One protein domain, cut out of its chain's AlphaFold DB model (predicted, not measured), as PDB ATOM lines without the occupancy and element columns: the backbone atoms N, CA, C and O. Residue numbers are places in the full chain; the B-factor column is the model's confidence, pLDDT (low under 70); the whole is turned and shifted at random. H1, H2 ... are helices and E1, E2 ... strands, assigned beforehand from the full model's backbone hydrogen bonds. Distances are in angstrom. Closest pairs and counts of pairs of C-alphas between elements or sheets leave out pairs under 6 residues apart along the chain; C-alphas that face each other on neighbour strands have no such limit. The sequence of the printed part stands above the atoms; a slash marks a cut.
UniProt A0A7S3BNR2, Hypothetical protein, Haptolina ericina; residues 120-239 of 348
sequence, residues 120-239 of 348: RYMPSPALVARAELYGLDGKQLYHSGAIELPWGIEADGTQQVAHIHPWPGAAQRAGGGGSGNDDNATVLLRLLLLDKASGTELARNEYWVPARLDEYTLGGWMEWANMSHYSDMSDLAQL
ATOM      1  N   ARG A 120       2.729  32.401 -10.048       98.19
ATOM      2  CA  ARG A 120       1.948  31.676 -11.054       98.19
ATOM      3  C   ARG A 120       2.111  32.329 -12.422       98.19
ATOM      4  O   ARG A 120       2.242  33.547 -12.531       98.19
ATOM      5  N   TYR A 121       1.945  31.532 -13.474       97.50
ATOM      6  CA  TYR A 121       1.920  31.992 -14.871       97.50
ATOM      7  C   TYR A 121       0.580  32.617 -15.298       97.50
ATOM      8  O   TYR A 121       0.234  32.622 -16.476       97.50
ATOM      9  N   MET A 122      -0.201  33.122 -14.342       98.25
ATOM     10  CA  MET A 122      -1.471  33.794 -14.595       98.25
ATOM     11  C   MET A 122      -1.699  34.921 -13.579       98.25
ATOM     12  O   MET A 122      -1.233  34.802 -12.436       98.25
ATOM     13  N   PRO A 123      -2.411  35.996 -13.964       98.31
ATOM     14  CA  PRO A 123      -2.771  37.062 -13.039       98.31
ATOM     15  C   PRO A 123      -3.679  36.541 -11.918       98.31
ATOM     16  O   PRO A 123      -4.374  35.530 -12.066       98.31
ATOM     17  N   SER A 124      -3.673  37.226 -10.777       98.06
ATOM     18  CA  SER A 124      -4.616  36.955  -9.695       98.06
ATOM     19  C   SER A 124      -5.972  37.629  -9.945       98.06
ATOM     20  O   SER A 124      -6.040  38.624 -10.666       98.06
ATOM     21  N   PRO A 125      -7.055  37.158  -9.298       96.38
ATOM     22  CA  PRO A 125      -8.277  37.951  -9.175       96.38
ATOM     23  C   PRO A 125      -8.034  39.190  -8.296       96.38
ATOM     24  O   PRO A 125      -6.915  39.432  -7.839       96.38
ATOM     25  N   ALA A 126      -9.089  39.963  -8.031       98.38
ATOM     26  CA  ALA A 126      -9.051  41.028  -7.037       98.38
ATOM     27  C   ALA A 126      -8.784  40.460  -5.633       98.38
ATOM     28  O   ALA A 126      -9.383  39.460  -5.234       98.38
ATOM     29  N   LEU A 127      -7.916  41.122  -4.871       98.69
ATOM     30  CA  LEU A 127      -7.430  40.633  -3.579       98.69
ATOM     31  C   LEU A 127      -7.680  41.647  -2.461       98.69
ATOM     32  O   LEU A 127      -7.886  42.840  -2.703       98.69
ATOM     33  N   VAL A 128      -7.621  41.161  -1.226       98.62
ATOM     34  CA  VAL A 128      -7.512  41.979  -0.017       98.62
ATOM     35  C   VAL A 128      -6.318  41.491   0.792       98.62
ATOM     36  O   VAL A 128      -6.241  40.314   1.133       98.62
ATOM     37  N   ALA A 129      -5.408  42.402   1.118       98.56
ATOM     38  CA  ALA A 129      -4.292  42.149   2.019       98.56
ATOM     39  C   ALA A 129      -4.604  42.675   3.428       98.56
ATOM     40  O   ALA A 129      -5.252  43.715   3.584       98.56
ATOM     41  N   ARG A 130      -4.142  41.959   4.458       97.38
ATOM     42  CA  ARG A 130      -4.211  42.382   5.864       97.38
ATOM     43  C   ARG A 130      -2.915  42.048   6.590       97.38
ATOM     44  O   ARG A 130      -2.333  40.992   6.355       97.38
ATOM     45  N   ALA A 131      -2.515  42.936   7.490       95.88
ATOM     46  CA  ALA A 131      -1.419  42.739   8.423       95.88
ATOM     47  C   ALA A 131      -1.924  42.922   9.853       95.88
ATOM     48  O   ALA A 131      -2.597  43.908  10.163       95.88
ATOM     49  N   GLU A 132      -1.588  41.975  10.718       94.50
ATOM     50  CA  GLU A 132      -2.035  41.936  12.105       94.50
ATOM     51  C   GLU A 132      -0.838  41.676  13.010       94.50
ATOM     52  O   GLU A 132      -0.051  40.773  12.737       94.50
ATOM     53  N   LEU A 133      -0.694  42.460  14.078       92.56
ATOM     54  CA  LEU A 133       0.348  42.249  15.080       92.56
ATOM     55  C   LEU A 133      -0.284  41.786  16.378       92.56
ATOM     56  O   LEU A 133      -1.278  42.363  16.826       92.56
ATOM     57  N   TYR A 134       0.342  40.801  17.002       92.25
ATOM     58  CA  TYR A 134      -0.067  40.222  18.267       92.25
ATOM     59  C   TYR A 134       1.096  40.222  19.255       92.25
ATOM     60  O   TYR A 134       2.269  40.130  18.880       92.25
ATOM     61  N   GLY A 135       0.765  40.344  20.537       90.81
ATOM     62  CA  GLY A 135       1.686  40.016  21.611       90.81
ATOM     63  C   GLY A 135       1.868  38.507  21.754       90.81
ATOM     64  O   GLY A 135       1.100  37.717  21.206       90.81
ATOM     65  N   LEU A 136       2.878  38.107  22.529       91.62
ATOM     66  CA  LEU A 136       3.074  36.701  22.905       91.62
ATOM     67  C   LEU A 136       1.935  36.174  23.802       91.62
ATOM     68  O   LEU A 136       1.736  34.972  23.911       91.62
ATOM     69  N   ASP A 137       1.152  37.076  24.398       90.00
ATOM     70  CA  ASP A 137      -0.084  36.791  25.132       90.00
ATOM     71  C   ASP A 137      -1.309  36.577  24.219       90.00
ATOM     72  O   ASP A 137      -2.423  36.434  24.715       90.00
ATOM     73  N   GLY A 138      -1.138  36.609  22.891       90.56
ATOM     74  CA  GLY A 138      -2.227  36.476  21.916       90.56
ATOM     75  C   GLY A 138      -3.082  37.736  21.756       90.56
ATOM     76  O   GLY A 138      -4.019  37.761  20.953       90.56
ATOM     77  N   LYS A 139      -2.773  38.827  22.468       90.56
ATOM     78  CA  LYS A 139      -3.522  40.078  22.353       90.56
ATOM     79  C   LYS A 139      -3.177  40.788  21.048       90.56
ATOM     80  O   LYS A 139      -2.012  41.078  20.780       90.56
ATOM     81  N   GLN A 140      -4.194  41.154  20.269       90.81
ATOM     82  CA  GLN A 140      -4.002  41.971  19.072       90.81
ATOM     83  C   GLN A 140      -3.526  43.382  19.456       90.81
ATOM     84  O   GLN A 140      -4.200  44.107  20.190       90.81
ATOM     85  N   LEU A 141      -2.354  43.758  18.952       88.00
ATOM     86  CA  LEU A 141      -1.718  45.064  19.140       88.00
ATOM     87  C   LEU A 141      -2.045  46.014  17.985       88.00
ATOM     88  O   LEU A 141      -2.178  47.221  18.183       88.00
ATOM     89  N   TYR A 142      -2.182  45.470  16.774       88.75
ATOM     90  CA  TYR A 142      -2.442  46.245  15.565       88.75
ATOM     91  C   TYR A 142      -3.182  45.428  14.505       88.75
ATOM     92  O   TYR A 142      -3.020  44.212  14.406       88.75
ATOM     93  N   HIS A 143      -3.948  46.134  13.675       90.00
ATOM     94  CA  HIS A 143      -4.603  45.617  12.481       90.00
ATOM     95  C   HIS A 143      -4.592  46.702  11.398       90.00
ATOM     96  O   HIS A 143      -5.018  47.830  11.647       90.00
ATOM     97  N   SER A 144      -4.144  46.370  10.185       91.62
ATOM     98  CA  SER A 144      -4.038  47.334   9.077       91.62
ATOM     99  C   SER A 144      -5.376  47.791   8.493       91.62
ATOM    100  O   SER A 144      -5.415  48.742   7.716       91.62
ATOM    101  N   GLY A 145      -6.464  47.082   8.790       92.31
ATOM    102  CA  GLY A 145      -7.675  47.133   7.978       92.31
ATOM    103  C   GLY A 145      -7.493  46.365   6.667       92.31
ATOM    104  O   GLY A 145      -6.461  45.731   6.427       92.31
ATOM    105  N   ALA A 146      -8.510  46.422   5.808       96.12
ATOM    106  CA  ALA A 146      -8.463  45.837   4.474       96.12
ATOM    107  C   ALA A 146      -7.679  46.740   3.509       96.12
ATOM    108  O   ALA A 146      -8.089  47.867   3.239       96.12
ATOM    109  N   ILE A 147      -6.587  46.218   2.950       97.44
ATOM    110  CA  ILE A 147      -5.861  46.847   1.844       97.44
ATOM    111  C   ILE A 147      -6.383  46.222   0.554       97.44
ATOM    112  O   ILE A 147      -6.066  45.076   0.230       97.44
ATOM    113  N   GLU A 148      -7.239  46.945  -0.161       97.88
ATOM    114  CA  GLU A 148      -7.846  46.431  -1.386       97.88
ATOM    115  C   GLU A 148      -6.892  46.511  -2.580       97.88
ATOM    116  O   GLU A 148      -6.329  47.560  -2.887       97.88
ATOM    117  N   LEU A 149      -6.799  45.408  -3.318       98.06
ATOM    118  CA  LEU A 149      -6.066  45.289  -4.572       98.06
ATOM    119  C   LEU A 149      -7.079  44.923  -5.666       98.06
ATOM    120  O   LEU A 149      -7.210  43.753  -6.034       98.06
ATOM    121  N   PRO A 150      -7.870  45.901  -6.153       96.69
ATOM    122  CA  PRO A 150      -9.024  45.640  -7.016       96.69
ATOM    123  C   PRO A 150      -8.658  45.018  -8.368       96.69
ATOM    124  O   PRO A 150      -9.512  44.392  -8.986       96.69
ATOM    125  N   TRP A 151      -7.407  45.168  -8.801       96.31
ATOM    126  CA  TRP A 151      -6.880  44.599 -10.045       96.31
ATOM    127  C   TRP A 151      -5.993  43.371  -9.815       96.31
ATOM    128  O   TRP A 151      -5.455  42.827 -10.771       96.31
ATOM    129  N   GLY A 152      -5.840  42.933  -8.561       96.75
ATOM    130  CA  GLY A 152      -4.936  41.844  -8.222       96.75
ATOM    131  C   GLY A 152      -3.476  42.186  -8.514       96.75
ATOM    132  O   GLY A 152      -3.035  43.314  -8.298       96.75
ATOM    133  N   ILE A 153      -2.744  41.185  -8.993       98.12
ATOM    134  CA  ILE A 153      -1.354  41.272  -9.431       98.12
ATOM    135  C   ILE A 153      -1.165  40.418 -10.686       98.12
ATOM    136  O   ILE A 153      -1.757  39.342 -10.820       98.12
ATOM    137  N   GLU A 154      -0.330  40.890 -11.604       98.38
ATOM    138  CA  GLU A 154      -0.027  40.189 -12.851       98.38
ATOM    139  C   GLU A 154       0.695  38.851 -12.629       98.38
ATOM    140  O   GLU A 154       1.195  38.549 -11.537       98.38
ATOM    141  N   ALA A 155       0.728  38.027 -13.679       98.25
ATOM    142  CA  ALA A 155       1.504  36.789 -13.701       98.25
ATOM    143  C   ALA A 155       2.984  37.062 -13.379       98.25
ATOM    144  O   ALA A 155       3.554  38.032 -13.871       98.25
ATOM    145  N   ASP A 156       3.588  36.198 -12.563       97.69
ATOM    146  CA  ASP A 156       4.986  36.296 -12.112       97.69
ATOM    147  C   ASP A 156       5.389  37.647 -11.454       97.69
ATOM    148  O   ASP A 156       6.570  37.963 -11.317       97.69
ATOM    149  N   GLY A 157       4.416  38.456 -11.018       97.44
ATOM    150  CA  GLY A 157       4.638  39.812 -10.513       97.44
ATOM    151  C   GLY A 157       4.980  39.920  -9.023       97.44
ATOM    152  O   GLY A 157       4.670  39.041  -8.213       97.44
ATOM    153  N   THR A 158       5.568  41.061  -8.653       97.75
ATOM    154  CA  THR A 158       5.787  41.484  -7.260       97.75
ATOM    155  C   THR A 158       5.339  42.933  -7.080       97.75
ATOM    156  O   THR A 158       5.514  43.766  -7.970       97.75
ATOM    157  N   GLN A 159       4.724  43.246  -5.941       97.75
ATOM    158  CA  GLN A 159       4.264  44.599  -5.630       97.75
ATOM    159  C   GLN A 159       4.347  44.860  -4.127       97.75
ATOM    160  O   GLN A 159       3.818  44.089  -3.332       97.75
ATOM    161  N   GLN A 160       4.943  45.981  -3.723       97.50
ATOM    162  CA  GLN A 160       4.854  46.447  -2.341       97.50
ATOM    163  C   GLN A 160       3.428  46.930  -2.041       97.50
ATOM    164  O   GLN A 160       2.879  47.741  -2.788       97.50
ATOM    165  N   VAL A 161       2.832  46.458  -0.946       96.94
ATOM    166  CA  VAL A 161       1.437  46.769  -0.576       96.94
ATOM    167  C   VAL A 161       1.307  47.548   0.730       96.94
ATOM    168  O   VAL A 161       0.315  48.247   0.920       96.94
ATOM    169  N   ALA A 162       2.291  47.455   1.628       93.56
ATOM    170  CA  ALA A 162       2.283  48.166   2.903       93.56
ATOM    171  C   ALA A 162       3.690  48.323   3.494       93.56
ATOM    172  O   ALA A 162       4.677  47.789   2.985       93.56
ATOM    173  N   HIS A 163       3.757  49.067   4.593       89.88
ATOM    174  CA  HIS A 163       4.921  49.216   5.455       89.88
ATOM    175  C   HIS A 163       4.430  49.248   6.903       89.88
ATOM    176  O   HIS A 163       3.484  49.977   7.202       89.88
ATOM    177  N   ILE A 164       5.025  48.443   7.786       75.81
ATOM    178  CA  ILE A 164       4.531  48.251   9.165       75.81
ATOM    179  C   ILE A 164       5.452  48.834  10.241       75.81
ATOM    180  O   ILE A 164       5.250  48.577  11.423       75.81
ATOM    181  N   HIS A 165       6.432  49.650   9.845       72.81
ATOM    182  CA  HIS A 165       7.323  50.350  10.768       72.81
ATOM    183  C   HIS A 165       7.078  51.878  10.775       72.81
ATOM    184  O   HIS A 165       6.878  52.454   9.698       72.81
ATOM    185  N   PRO A 166       7.118  52.556  11.946       68.56
ATOM    186  CA  PRO A 166       7.360  51.998  13.287       68.56
ATOM    187  C   PRO A 166       6.219  51.087  13.748       68.56
ATOM    188  O   PRO A 166       5.072  51.347  13.392       68.56
ATOM    189  N   TRP A 167       6.542  50.040  14.522       69.50
ATOM    190  CA  TRP A 167       5.579  49.053  15.028       69.50
ATOM    191  C   TRP A 167       4.386  49.756  15.696       69.50
ATOM    192  O   TRP A 167       4.538  50.327  16.786       69.50
ATOM    193  N   PRO A 168       3.191  49.755  15.080       58.97
ATOM    194  CA  PRO A 168       2.037  50.396  15.683       58.97
ATOM    195  C   PRO A 168       1.701  49.664  16.988       58.97
ATOM    196  O   PRO A 168       1.525  48.449  16.993       58.97
ATOM    197  N   GLY A 169       1.659  50.393  18.106       52.34
ATOM    198  CA  GLY A 169       1.423  49.808  19.432       52.34
ATOM    199  C   GLY A 169       2.675  49.562  20.284       52.34
ATOM    200  O   GLY A 169       2.516  49.207  21.449       52.34
ATOM    201  N   ALA A 170       3.894  49.847  19.800       51.12
ATOM    202  CA  ALA A 170       5.099  49.840  20.648       51.12
ATOM    203  C   ALA A 170       4.921  50.718  21.908       51.12
ATOM    204  O   ALA A 170       5.220  50.302  23.020       51.12
ATOM    205  N   ALA A 171       4.279  51.882  21.760       44.84
ATOM    206  CA  ALA A 171       3.941  52.769  22.876       44.84
ATOM    207  C   ALA A 171       2.837  52.233  23.819       44.84
ATOM    208  O   ALA A 171       2.695  52.725  24.934       44.84
ATOM    209  N   GLN A 172       2.024  51.256  23.395       46.50
ATOM    210  CA  GLN A 172       0.959  50.667  24.221       46.50
ATOM    211  C   GLN A 172       1.483  49.560  25.150       46.50
ATOM    212  O   GLN A 172       0.826  49.257  26.147       46.50
ATOM    213  N   ARG A 173       2.675  49.005  24.880       51.12
ATOM    214  CA  ARG A 173       3.403  48.126  25.816       51.12
ATOM    215  C   ARG A 173       4.000  48.906  26.999       51.12
ATOM    216  O   ARG A 173       3.919  48.425  28.127       51.12
ATOM    217  N   ALA A 174       4.394  50.166  26.790       42.12
ATOM    218  CA  ALA A 174       4.925  51.061  27.828       42.12
ATOM    219  C   ALA A 174       3.954  51.365  28.999       42.12
ATOM    220  O   ALA A 174       4.362  51.887  30.037       42.12
ATOM    221  N   GLY A 175       2.659  51.051  28.864       36.75
ATOM    222  CA  GLY A 175       1.662  51.208  29.932       36.75
ATOM    223  C   GLY A 175       1.568  50.026  30.906       36.75
ATOM    224  O   GLY A 175       0.815  50.097  31.876       36.75
ATOM    225  N   GLY A 176       2.295  48.934  30.649       39.91
ATOM    226  CA  GLY A 176       2.151  47.651  31.336       39.91
ATOM    227  C   GLY A 176       3.231  47.338  32.368       39.91
ATOM    228  O   GLY A 176       3.746  46.235  32.336       39.91
ATOM    229  N   GLY A 177       3.590  48.266  33.264       33.03
ATOM    230  CA  GLY A 177       4.204  47.993  34.585       33.03
ATOM    231  C   GLY A 177       5.478  47.128  34.695       33.03
ATOM    232  O   GLY A 177       5.920  46.875  35.815       33.03
ATOM    233  N   GLY A 178       6.075  46.670  33.597       39.44
ATOM    234  CA  GLY A 178       7.317  45.909  33.567       39.44
ATOM    235  C   GLY A 178       8.487  46.833  33.267       39.44
ATOM    236  O   GLY A 178       8.502  47.516  32.252       39.44
ATOM    237  N   SER A 179       9.490  46.853  34.136       35.12
ATOM    238  CA  SER A 179      10.736  47.612  33.978       35.12
ATOM    239  C   SER A 179      11.688  47.022  32.918       35.12
ATOM    240  O   SER A 179      12.902  47.046  33.112       35.12
ATOM    241  N   GLY A 180      11.161  46.416  31.852       41.28
ATOM    242  CA  GLY A 180      11.939  45.812  30.770       41.28
ATOM    243  C   GLY A 180      12.020  46.763  29.582       41.28
ATOM    244  O   GLY A 180      11.022  47.372  29.222       41.28
ATOM    245  N   ASN A 181      13.204  46.915  28.995       42.72
ATOM    246  CA  ASN A 181      13.425  47.714  27.790       42.72
ATOM    247  C   ASN A 181      12.468  47.267  26.663       42.72
ATOM    248  O   ASN A 181      12.613  46.159  26.149       42.72
ATOM    249  N   ASP A 182      11.538  48.136  26.249       54.72
ATOM    250  CA  ASP A 182      10.620  47.909  25.114       54.72
ATOM    251  C   ASP A 182      11.367  47.683  23.773       54.72
ATOM    252  O   ASP A 182      10.786  47.175  22.813       54.72
ATOM    253  N   ASP A 183      12.668  47.996  23.725       53.09
ATOM    254  CA  ASP A 183      13.572  47.815  22.578       53.09
ATOM    255  C   ASP A 183      13.872  46.342  22.222       53.09
ATOM    256  O   ASP A 183      14.403  46.081  21.142       53.09
ATOM    257  N   ASN A 184      13.521  45.378  23.087       59.12
ATOM    258  CA  ASN A 184      13.825  43.946  22.897       59.12
ATOM    259  C   ASN A 184      12.580  43.065  22.688       59.12
ATOM    260  O   ASN A 184      12.675  41.844  22.732       59.12
ATOM    261  N   ALA A 185      11.395  43.647  22.517       79.81
ATOM    262  CA  ALA A 185      10.167  42.863  22.581       79.81
ATOM    263  C   ALA A 185       9.809  42.207  21.231       79.81
ATOM    264  O   ALA A 185       9.676  42.899  20.218       79.81
ATOM    265  N   THR A 186       9.552  40.898  21.226       90.31
ATOM    266  CA  THR A 186       9.076  40.171  20.039       90.31
ATOM    267  C   THR A 186       7.585  40.428  19.810       90.31
ATOM    268  O   THR A 186       6.780  40.563  20.745       90.31
ATOM    269  N   VAL A 187       7.184  40.525  18.544       91.31
ATOM    270  CA  VAL A 187       5.779  40.559  18.113       91.31
ATOM    271  C   VAL A 187       5.496  39.427  17.139       91.31
ATOM    272  O   VAL A 187       6.364  39.025  16.369       91.31
ATOM    273  N   LEU A 188       4.262  38.935  17.143       95.19
ATOM    274  CA  LEU A 188       3.801  37.955  16.169       95.19
ATOM    275  C   LEU A 188       3.049  38.693  15.062       95.19
ATOM    276  O   LEU A 188       2.008  39.301  15.312       95.19
ATOM    277  N   LEU A 189       3.589  38.678  13.849       96.00
ATOM    278  CA  LEU A 189       2.978  39.268  12.664       96.00
ATOM    279  C   LEU A 189       2.241  38.187  11.887       96.00
ATOM    280  O   LEU A 189       2.838  37.189  11.506       96.00
ATOM    281  N   ARG A 190       0.978  38.430  11.562       97.75
ATOM    282  CA  ARG A 190       0.201  37.628  10.620       97.75
ATOM    283  C   ARG A 190      -0.108  38.446   9.378       97.75
ATOM    284  O   ARG A 190      -0.678  39.534   9.465       97.75
ATOM    285  N   LEU A 191       0.229  37.889   8.222       98.50
ATOM    286  CA  LEU A 191      -0.170  38.387   6.914       98.50
ATOM    287  C   LEU A 191      -1.259  37.483   6.348       98.50
ATOM    288  O   LEU A 191      -1.077  36.268   6.288       98.50
ATOM    289  N   LEU A 192      -2.371  38.075   5.922       98.38
ATOM    290  CA  LEU A 192      -3.484  37.364   5.291       98.38
ATOM    291  C   LEU A 192      -3.732  37.924   3.899       98.38
ATOM    292  O   LEU A 192      -3.901  39.136   3.730       98.38
ATOM    293  N   LEU A 193      -3.813  37.026   2.923       98.69
ATOM    294  CA  LEU A 193      -4.263  37.334   1.578       98.69
ATOM    295  C   LEU A 193      -5.614  36.677   1.339       98.69
ATOM    296  O   LEU A 193      -5.748  35.458   1.433       98.69
ATOM    297  N   LEU A 194      -6.613  37.487   1.019       98.62
ATOM    298  CA  LEU A 194      -7.984  37.043   0.816       98.62
ATOM    299  C   LEU A 194      -8.412  37.289  -0.631       98.62
ATOM    300  O   LEU A 194      -8.059  38.307  -1.232       98.62
ATOM    301  N   ASP A 195      -9.235  36.393  -1.164       98.06
ATOM    302  CA  ASP A 195     -10.001  36.652  -2.380       98.06
ATOM    303  C   ASP A 195     -11.048  37.738  -2.095       98.06
ATOM    304  O   ASP A 195     -11.846  37.613  -1.163       98.06
ATOM    305  N   LYS A 196     -11.068  38.817  -2.885       97.75
ATOM    306  CA  LYS A 196     -11.958  39.958  -2.615       97.75
ATOM    307  C   LYS A 196     -13.438  39.598  -2.773       97.75
ATOM    308  O   LYS A 196     -14.274  40.176  -2.084       97.75
ATOM    309  N   ALA A 197     -13.770  38.694  -3.694       97.00
ATOM    310  CA  ALA A 197     -15.157  38.382  -4.028       97.00
ATOM    311  C   ALA A 197     -15.815  37.455  -2.995       97.00
ATOM    312  O   ALA A 197     -16.957  37.683  -2.601       97.00
ATOM    313  N   SER A 198     -15.101  36.418  -2.565       97.19
ATOM    314  CA  SER A 198     -15.597  35.400  -1.635       97.19
ATOM    315  C   SER A 198     -15.203  35.649  -0.179       97.19
ATOM    316  O   SER A 198     -15.842  35.111   0.721       97.19
ATOM    317  N   GLY A 199     -14.151  36.435   0.070       96.62
ATOM    318  CA  GLY A 199     -13.545  36.581   1.395       96.62
ATOM    319  C   GLY A 199     -12.728  35.364   1.840       96.62
ATOM    320  O   GLY A 199     -12.295  35.319   2.988       96.62
ATOM    321  N   THR A 200     -12.521  34.386   0.952       96.75
ATOM    322  CA  THR A 200     -11.748  33.169   1.230       96.75
ATOM    323  C   THR A 200     -10.286  33.508   1.487       96.75
ATOM    324  O   THR A 200      -9.691  34.280   0.735       96.75
ATOM    325  N   GLU A 201      -9.691  32.901   2.513       97.00
ATOM    326  CA  GLU A 201      -8.248  32.956   2.738       97.00
ATOM    327  C   GLU A 201      -7.517  32.170   1.648       97.00
ATOM    328  O   GLU A 201      -7.724  30.969   1.489       97.00
ATOM    329  N   LEU A 202      -6.694  32.870   0.869       97.25
ATOM    330  CA  LEU A 202      -5.889  32.287  -0.203       97.25
ATOM    331  C   LEU A 202      -4.483  31.929   0.268       97.25
ATOM    332  O   LEU A 202      -3.912  30.965  -0.228       97.25
ATOM    333  N   ALA A 203      -3.924  32.733   1.173       97.69
ATOM    334  CA  ALA A 203      -2.606  32.509   1.744       97.69
ATOM    335  C   ALA A 203      -2.468  33.200   3.098       97.69
ATOM    336  O   ALA A 203      -3.115  34.219   3.379       97.69
ATOM    337  N   ARG A 204      -1.555  32.659   3.901       97.44
ATOM    338  CA  ARG A 204      -1.205  33.158   5.224       97.44
ATOM    339  C   ARG A 204       0.270  32.936   5.495       97.44
ATOM    340  O   ARG A 204       0.776  31.828   5.312       97.44
ATOM    341  N   ASN A 205       0.918  33.965   6.027       98.25
ATOM    342  CA  ASN A 205       2.318  33.904   6.428       98.25
ATOM    343  C   ASN A 205       2.512  34.599   7.782       98.25
ATOM    344  O   ASN A 205       2.032  35.717   7.987       98.25
ATOM    345  N   GLU A 206       3.155  33.912   8.724       97.69
ATOM    346  CA  GLU A 206       3.241  34.318  10.131       97.69
ATOM    347  C   GLU A 206       4.698  34.430  10.584       97.69
ATOM    348  O   GLU A 206       5.482  33.500  10.420       97.69
ATOM    349  N   TYR A 207       5.073  35.561  11.169       97.62
ATOM    350  CA  TYR A 207       6.442  35.888  11.560       97.62
ATOM    351  C   TYR A 207       6.514  36.174  13.058       97.62
ATOM    352  O   TYR A 207       5.570  36.694  13.644       97.62
ATOM    353  N   TRP A 208       7.663  35.889  13.657       95.25
ATOM    354  CA  TRP A 208       8.068  36.383  14.970       95.25
ATOM    355  C   TRP A 208       9.125  37.449  14.712       95.25
ATOM    356  O   TRP A 208      10.198  37.154  14.195       95.25
ATOM    357  N   VAL A 209       8.775  38.708  14.951       92.56
ATOM    358  CA  VAL A 209       9.621  39.831  14.560       92.56
ATOM    359  C   VAL A 209      10.158  40.529  15.806       92.56
ATOM    360  O   VAL A 209       9.356  40.959  16.640       92.56
ATOM    361  N   PRO A 210      11.487  40.658  15.946       89.00
ATOM    362  CA  PRO A 210      12.090  41.385  17.050       89.00
ATOM    363  C   PRO A 210      11.919  42.894  16.846       89.00
ATOM    364  O   PRO A 210      11.886  43.390  15.714       89.00
ATOM    365  N   ALA A 211      11.868  43.644  17.946       81.25
ATOM    366  CA  ALA A 211      11.819  45.105  17.906       81.25
ATOM    367  C   ALA A 211      13.040  45.711  17.190       81.25
ATOM    368  O   ALA A 211      12.886  46.654  16.408       81.25
ATOM    369  N   ARG A 212      14.229  45.126  17.393       85.31
ATOM    370  CA  ARG A 212      15.472  45.466  16.691       85.31
ATOM    371  C   ARG A 212      15.999  44.259  15.921       85.31
ATOM    372  O   ARG A 212      16.196  43.188  16.491       85.31
ATOM    373  N   LEU A 213      16.237  44.447  14.627       89.44
ATOM    374  CA  LEU A 213      16.772  43.410  13.747       89.44
ATOM    375  C   LEU A 213      18.279  43.191  13.967       89.44
ATOM    376  O   LEU A 213      18.959  43.967  14.644       89.44
ATOM    377  N   ASP A 214      18.798  42.118  13.379       91.19
ATOM    378  CA  ASP A 214      20.230  41.837  13.333       91.19
ATOM    379  C   ASP A 214      21.004  42.961  12.625       91.19
ATOM    380  O   ASP A 214      20.566  43.478  11.595       91.19
ATOM    381  N   GLU A 215      22.191  43.300  13.135       91.69
ATOM    382  CA  GLU A 215      23.114  44.221  12.460       91.69
ATOM    383  C   GLU A 215      24.427  43.508  12.180       91.69
ATOM    384  O   GLU A 215      25.093  42.993  13.086       91.69
ATOM    385  N   TYR A 216      24.830  43.517  10.917       91.19
ATOM    386  CA  TYR A 216      26.012  42.811  10.461       91.19
ATOM    387  C   TYR A 216      26.706  43.547   9.325       91.19
ATOM    388  O   TYR A 216      26.108  44.327   8.583       91.19
ATOM    389  N   THR A 217      27.986  43.245   9.157       88.62
ATOM    390  CA  THR A 217      28.726  43.570   7.938       88.62
ATOM    391  C   THR A 217      28.950  42.299   7.140       88.62
ATOM    392  O   THR A 217      29.304  41.262   7.707       88.62
ATOM    393  N   LEU A 218      28.780  42.376   5.823       82.56
ATOM    394  CA  LEU A 218      29.151  41.276   4.943       82.56
ATOM    395  C   LEU A 218      30.674  41.110   4.965       82.56
ATOM    396  O   LEU A 218      31.405  42.088   4.795       82.56
ATOM    397  N   GLY A 219      31.133  39.882   5.194       71.06
ATOM    398  CA  GLY A 219      32.522  39.514   4.948       71.06
ATOM    399  C   GLY A 219      32.820  39.388   3.448       71.06
ATOM    400  O   GLY A 219      31.968  39.633   2.589       71.06
ATOM    401  N   GLY A 220      34.051  39.003   3.126       68.88
ATOM    402  CA  GLY A 220      34.481  38.590   1.794       68.88
ATOM    403  C   GLY A 220      33.877  37.257   1.314       68.88
ATOM    404  O   GLY A 220      32.943  36.699   1.886       68.88
ATOM    405  N   TRP A 221      34.414  36.725   0.213       55.03
ATOM    406  CA  TRP A 221      33.954  35.458  -0.371       55.03
ATOM    407  C   TRP A 221      34.220  34.281   0.584       55.03
ATOM    408  O   TRP A 221      35.360  34.062   0.979       55.03
ATOM    409  N   MET A 222      33.165  33.526   0.922       57.81
ATOM    410  CA  MET A 222      33.142  32.469   1.952       57.81
ATOM    411  C   MET A 222      33.335  32.948   3.401       57.81
ATOM    412  O   MET A 222      33.493  32.119   4.296       57.81
ATOM    413  N   GLU A 223      33.303  34.255   3.656       66.31
ATOM    414  CA  GLU A 223      33.307  34.780   5.017       66.31
ATOM    415  C   GLU A 223      31.878  34.920   5.540       66.31
ATOM    416  O   GLU A 223      30.951  35.322   4.832       66.31
ATOM    417  N   TRP A 224      31.708  34.580   6.810       73.56
ATOM    418  CA  TRP A 224      30.455  34.754   7.527       73.56
ATOM    419  C   TRP A 224      30.099  36.236   7.644       73.56
ATOM    420  O   TRP A 224      30.981  37.096   7.705       73.56
ATOM    421  N   ALA A 225      28.804  36.540   7.735       81.25
ATOM    422  CA  ALA A 225      28.389  37.864   8.173       81.25
ATOM    423  C   ALA A 225      28.957  38.113   9.579       81.25
ATOM    424  O   ALA A 225      28.786  37.295  10.486       81.25
ATOM    425  N   ASN A 226      29.666  39.227   9.753       85.19
ATOM    426  CA  ASN A 226      30.180  39.603  11.060       85.19
ATOM    427  C   ASN A 226      29.075  40.332  11.820       85.19
ATOM    428  O   ASN A 226      28.754  41.483  11.510       85.19
ATOM    429  N   MET A 227      28.471  39.628  12.772       89.69
ATOM    430  CA  MET A 227      27.368  40.124  13.583       89.69
ATOM    431  C   MET A 227      27.892  41.135  14.605       89.69
ATOM    432  O   MET A 227      28.661  40.795  15.502       89.69
ATOM    433  N   SER A 228      27.452  42.383  14.479       91.12
ATOM    434  CA  SER A 228      27.681  43.438  15.475       91.12
ATOM    435  C   SER A 228      26.561  43.515  16.515       91.12
ATOM    436  O   SER A 228      26.782  43.983  17.631       91.12
ATOM    437  N   HIS A 229      25.374  43.015  16.164       91.81
ATOM    438  CA  HIS A 229      24.204  42.930  17.025       91.81
ATOM    439  C   HIS A 229      23.342  41.738  16.606       91.81
ATOM    440  O   HIS A 229      23.069  41.574  15.417       91.81
ATOM    441  N   TYR A 230      22.886  40.954  17.581       91.94
ATOM    442  CA  TYR A 230      21.863  39.929  17.391       91.94
ATOM    443  C   TYR A 230      20.521  40.482  17.864       91.94
ATOM    444  O   TYR A 230      20.439  41.064  18.943       91.94
ATOM    445  N   SER A 231      19.486  40.288  17.061       91.62
ATOM    446  CA  SER A 231      18.095  40.468  17.460       91.62
ATOM    447  C   SER A 231      17.780  39.633  18.698       91.62
ATOM    448  O   SER A 231      18.190  38.481  18.776       91.62
ATOM    449  N   ASP A 232      17.050  40.204  19.653       91.19
ATOM    450  CA  ASP A 232      16.622  39.501  20.864       91.19
ATOM    451  C   ASP A 232      15.177  39.028  20.699       91.19
ATOM    452  O   ASP A 232      14.264  39.834  20.532       91.19
ATOM    453  N   MET A 233      14.999  37.711  20.711       93.75
ATOM    454  CA  MET A 233      13.719  37.001  20.700       93.75
ATOM    455  C   MET A 233      13.680  35.934  21.802       93.75
ATOM    456  O   MET A 233      12.968  34.930  21.715       93.75
ATOM    457  N   SER A 234      14.484  36.119  22.852       93.44
ATOM    458  CA  SER A 234      14.554  35.193  23.986       93.44
ATOM    459  C   SER A 234      13.261  35.165  24.814       93.44
ATOM    460  O   SER A 234      12.996  34.203  25.542       93.44
ATOM    461  N   ASP A 235      12.414  36.185  24.662       91.88
ATOM    462  CA  ASP A 235      11.074  36.260  25.236       91.88
ATOM    463  C   ASP A 235      10.104  35.211  24.660       91.88
ATOM    464  O   ASP A 235       9.161  34.836  25.355       91.88
ATOM    465  N   LEU A 236      10.378  34.624  23.485       94.62
ATOM    466  CA  LEU A 236       9.620  33.476  22.962       94.62
ATOM    467  C   LEU A 236       9.615  32.293  23.934       94.62
ATOM    468  O   LEU A 236       8.614  31.588  24.050       94.62
ATOM    469  N   ALA A 237      10.687  32.100  24.709       91.88
ATOM    470  CA  ALA A 237      10.715  31.058  25.729       91.88
ATOM    471  C   ALA A 237       9.656  31.294  26.824       91.88
ATOM    472  O   ALA A 237       9.300  30.363  27.541       91.88
ATOM    473  N   GLN A 238       9.182  32.533  27.017       88.38
ATOM    474  CA  GLN A 238       8.183  32.933  28.020       88.38
ATOM    475  C   GLN A 238       6.735  32.679  27.602       88.38
ATOM    476  O   GLN A 238       5.846  32.892  28.425       88.38
ATOM    477  N   LEU A 239       6.500  32.198  26.379       93.69
ATOM    478  CA  LEU A 239       5.181  31.761  25.942       93.69
ATOM    479  C   LEU A 239       4.574  30.771  26.947       93.69
ATOM    480  O   LEU A 239       5.210  29.799  27.359       93.69
TER     481      LEU A 239
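AT A GLANCE: This is residues 120 to 239 of the 348 residues of the protein "Hypothetical protein" of Haptolina ericina (UniProt A0A7S3BNR2). A twisted wall of long antiparallel strands, E1, E5 and E6, has short E2 and E3 along the far side of E1, and beyond one end of E6 a hairpin arm, E7 and E8, reaches away from it. E4 runs near E1 and E3, and residues 175 to 181 stick out as a free loop. The 120 printed residues hold eight named strands and two short helices in the order E1 E2 E3 E4 H1 E5 E6 E7 E8 H2; the class is mostly strand, with under half of the residues in named elements. The whole is loose, with a radius of gyration of the C-alphas of 18.0 A, and flat, spanning 47 by 46 by 23 A.

IN THESE COORDINATES: Find C-alpha 127 at (-7.430, 40.633, -3.579); from there E1, residues 127 to 134, runs 23.1 A. E5, residues 187 to 195, covers 26.2 A, and E6, residues 201 to 209, 22.5 A, ending at C-alpha 209 at (9.621, 39.831, 14.560). E2 is residues 140 to 143, E3 147 to 149, and E4 158 to 163, 14.9 A long. E7 is residues 215 to 217 and E8 226 to 229. H1 is residues 170 to 173; H2, residues 234 to 238, ends at C-alpha 238 at (8.183, 32.933, 28.020).

HOW THE PARTS SIT: Begin at E1, which has three antiparallel neighbours in a branched sheet. E5 lies on one side of it, at 163 degrees, with N 130 and O 192 2.9 A apart. On the other side lie E2, with N 133 and O 142 at 2.9 A, and E3, with N 129 and O 147 at 2.9 A; E1 and E2 form a hairpin. E6 lies on the other side of E5 from E1 and is antiparallel to E5, with N 189 and O 207 at 2.8 A; E5 and E6 form a hairpin. E4 pairs with no named strand; its closest C-alphas to E3 are those of Val 161 and Ile 147, 7.7 A apart. H1 only grazes the sheet, with 5 pairs of C-alphas within 10 A, and H2 is not on it. In the hairpin of E7 and E8, N 217 and O 226 are 3.0 A apart; E6 is apart from both strands. H1 is too short for an O i to N i+4 pair; H2 has 0 of 1 within hydrogen-bond range, but 2 of 2 O i to N i+3 pairs.

THE WHOLE: Look from Tyr 121 to Ser 179 for the two C-alphas farthest apart, 52.0 A. The printed part has no cut. The link from H1 to E5, 13 residues, is long. Confidence is under 70 at residues 166 to 184 and 220 to 223; the mean pLDDT of the printed part is 85.0.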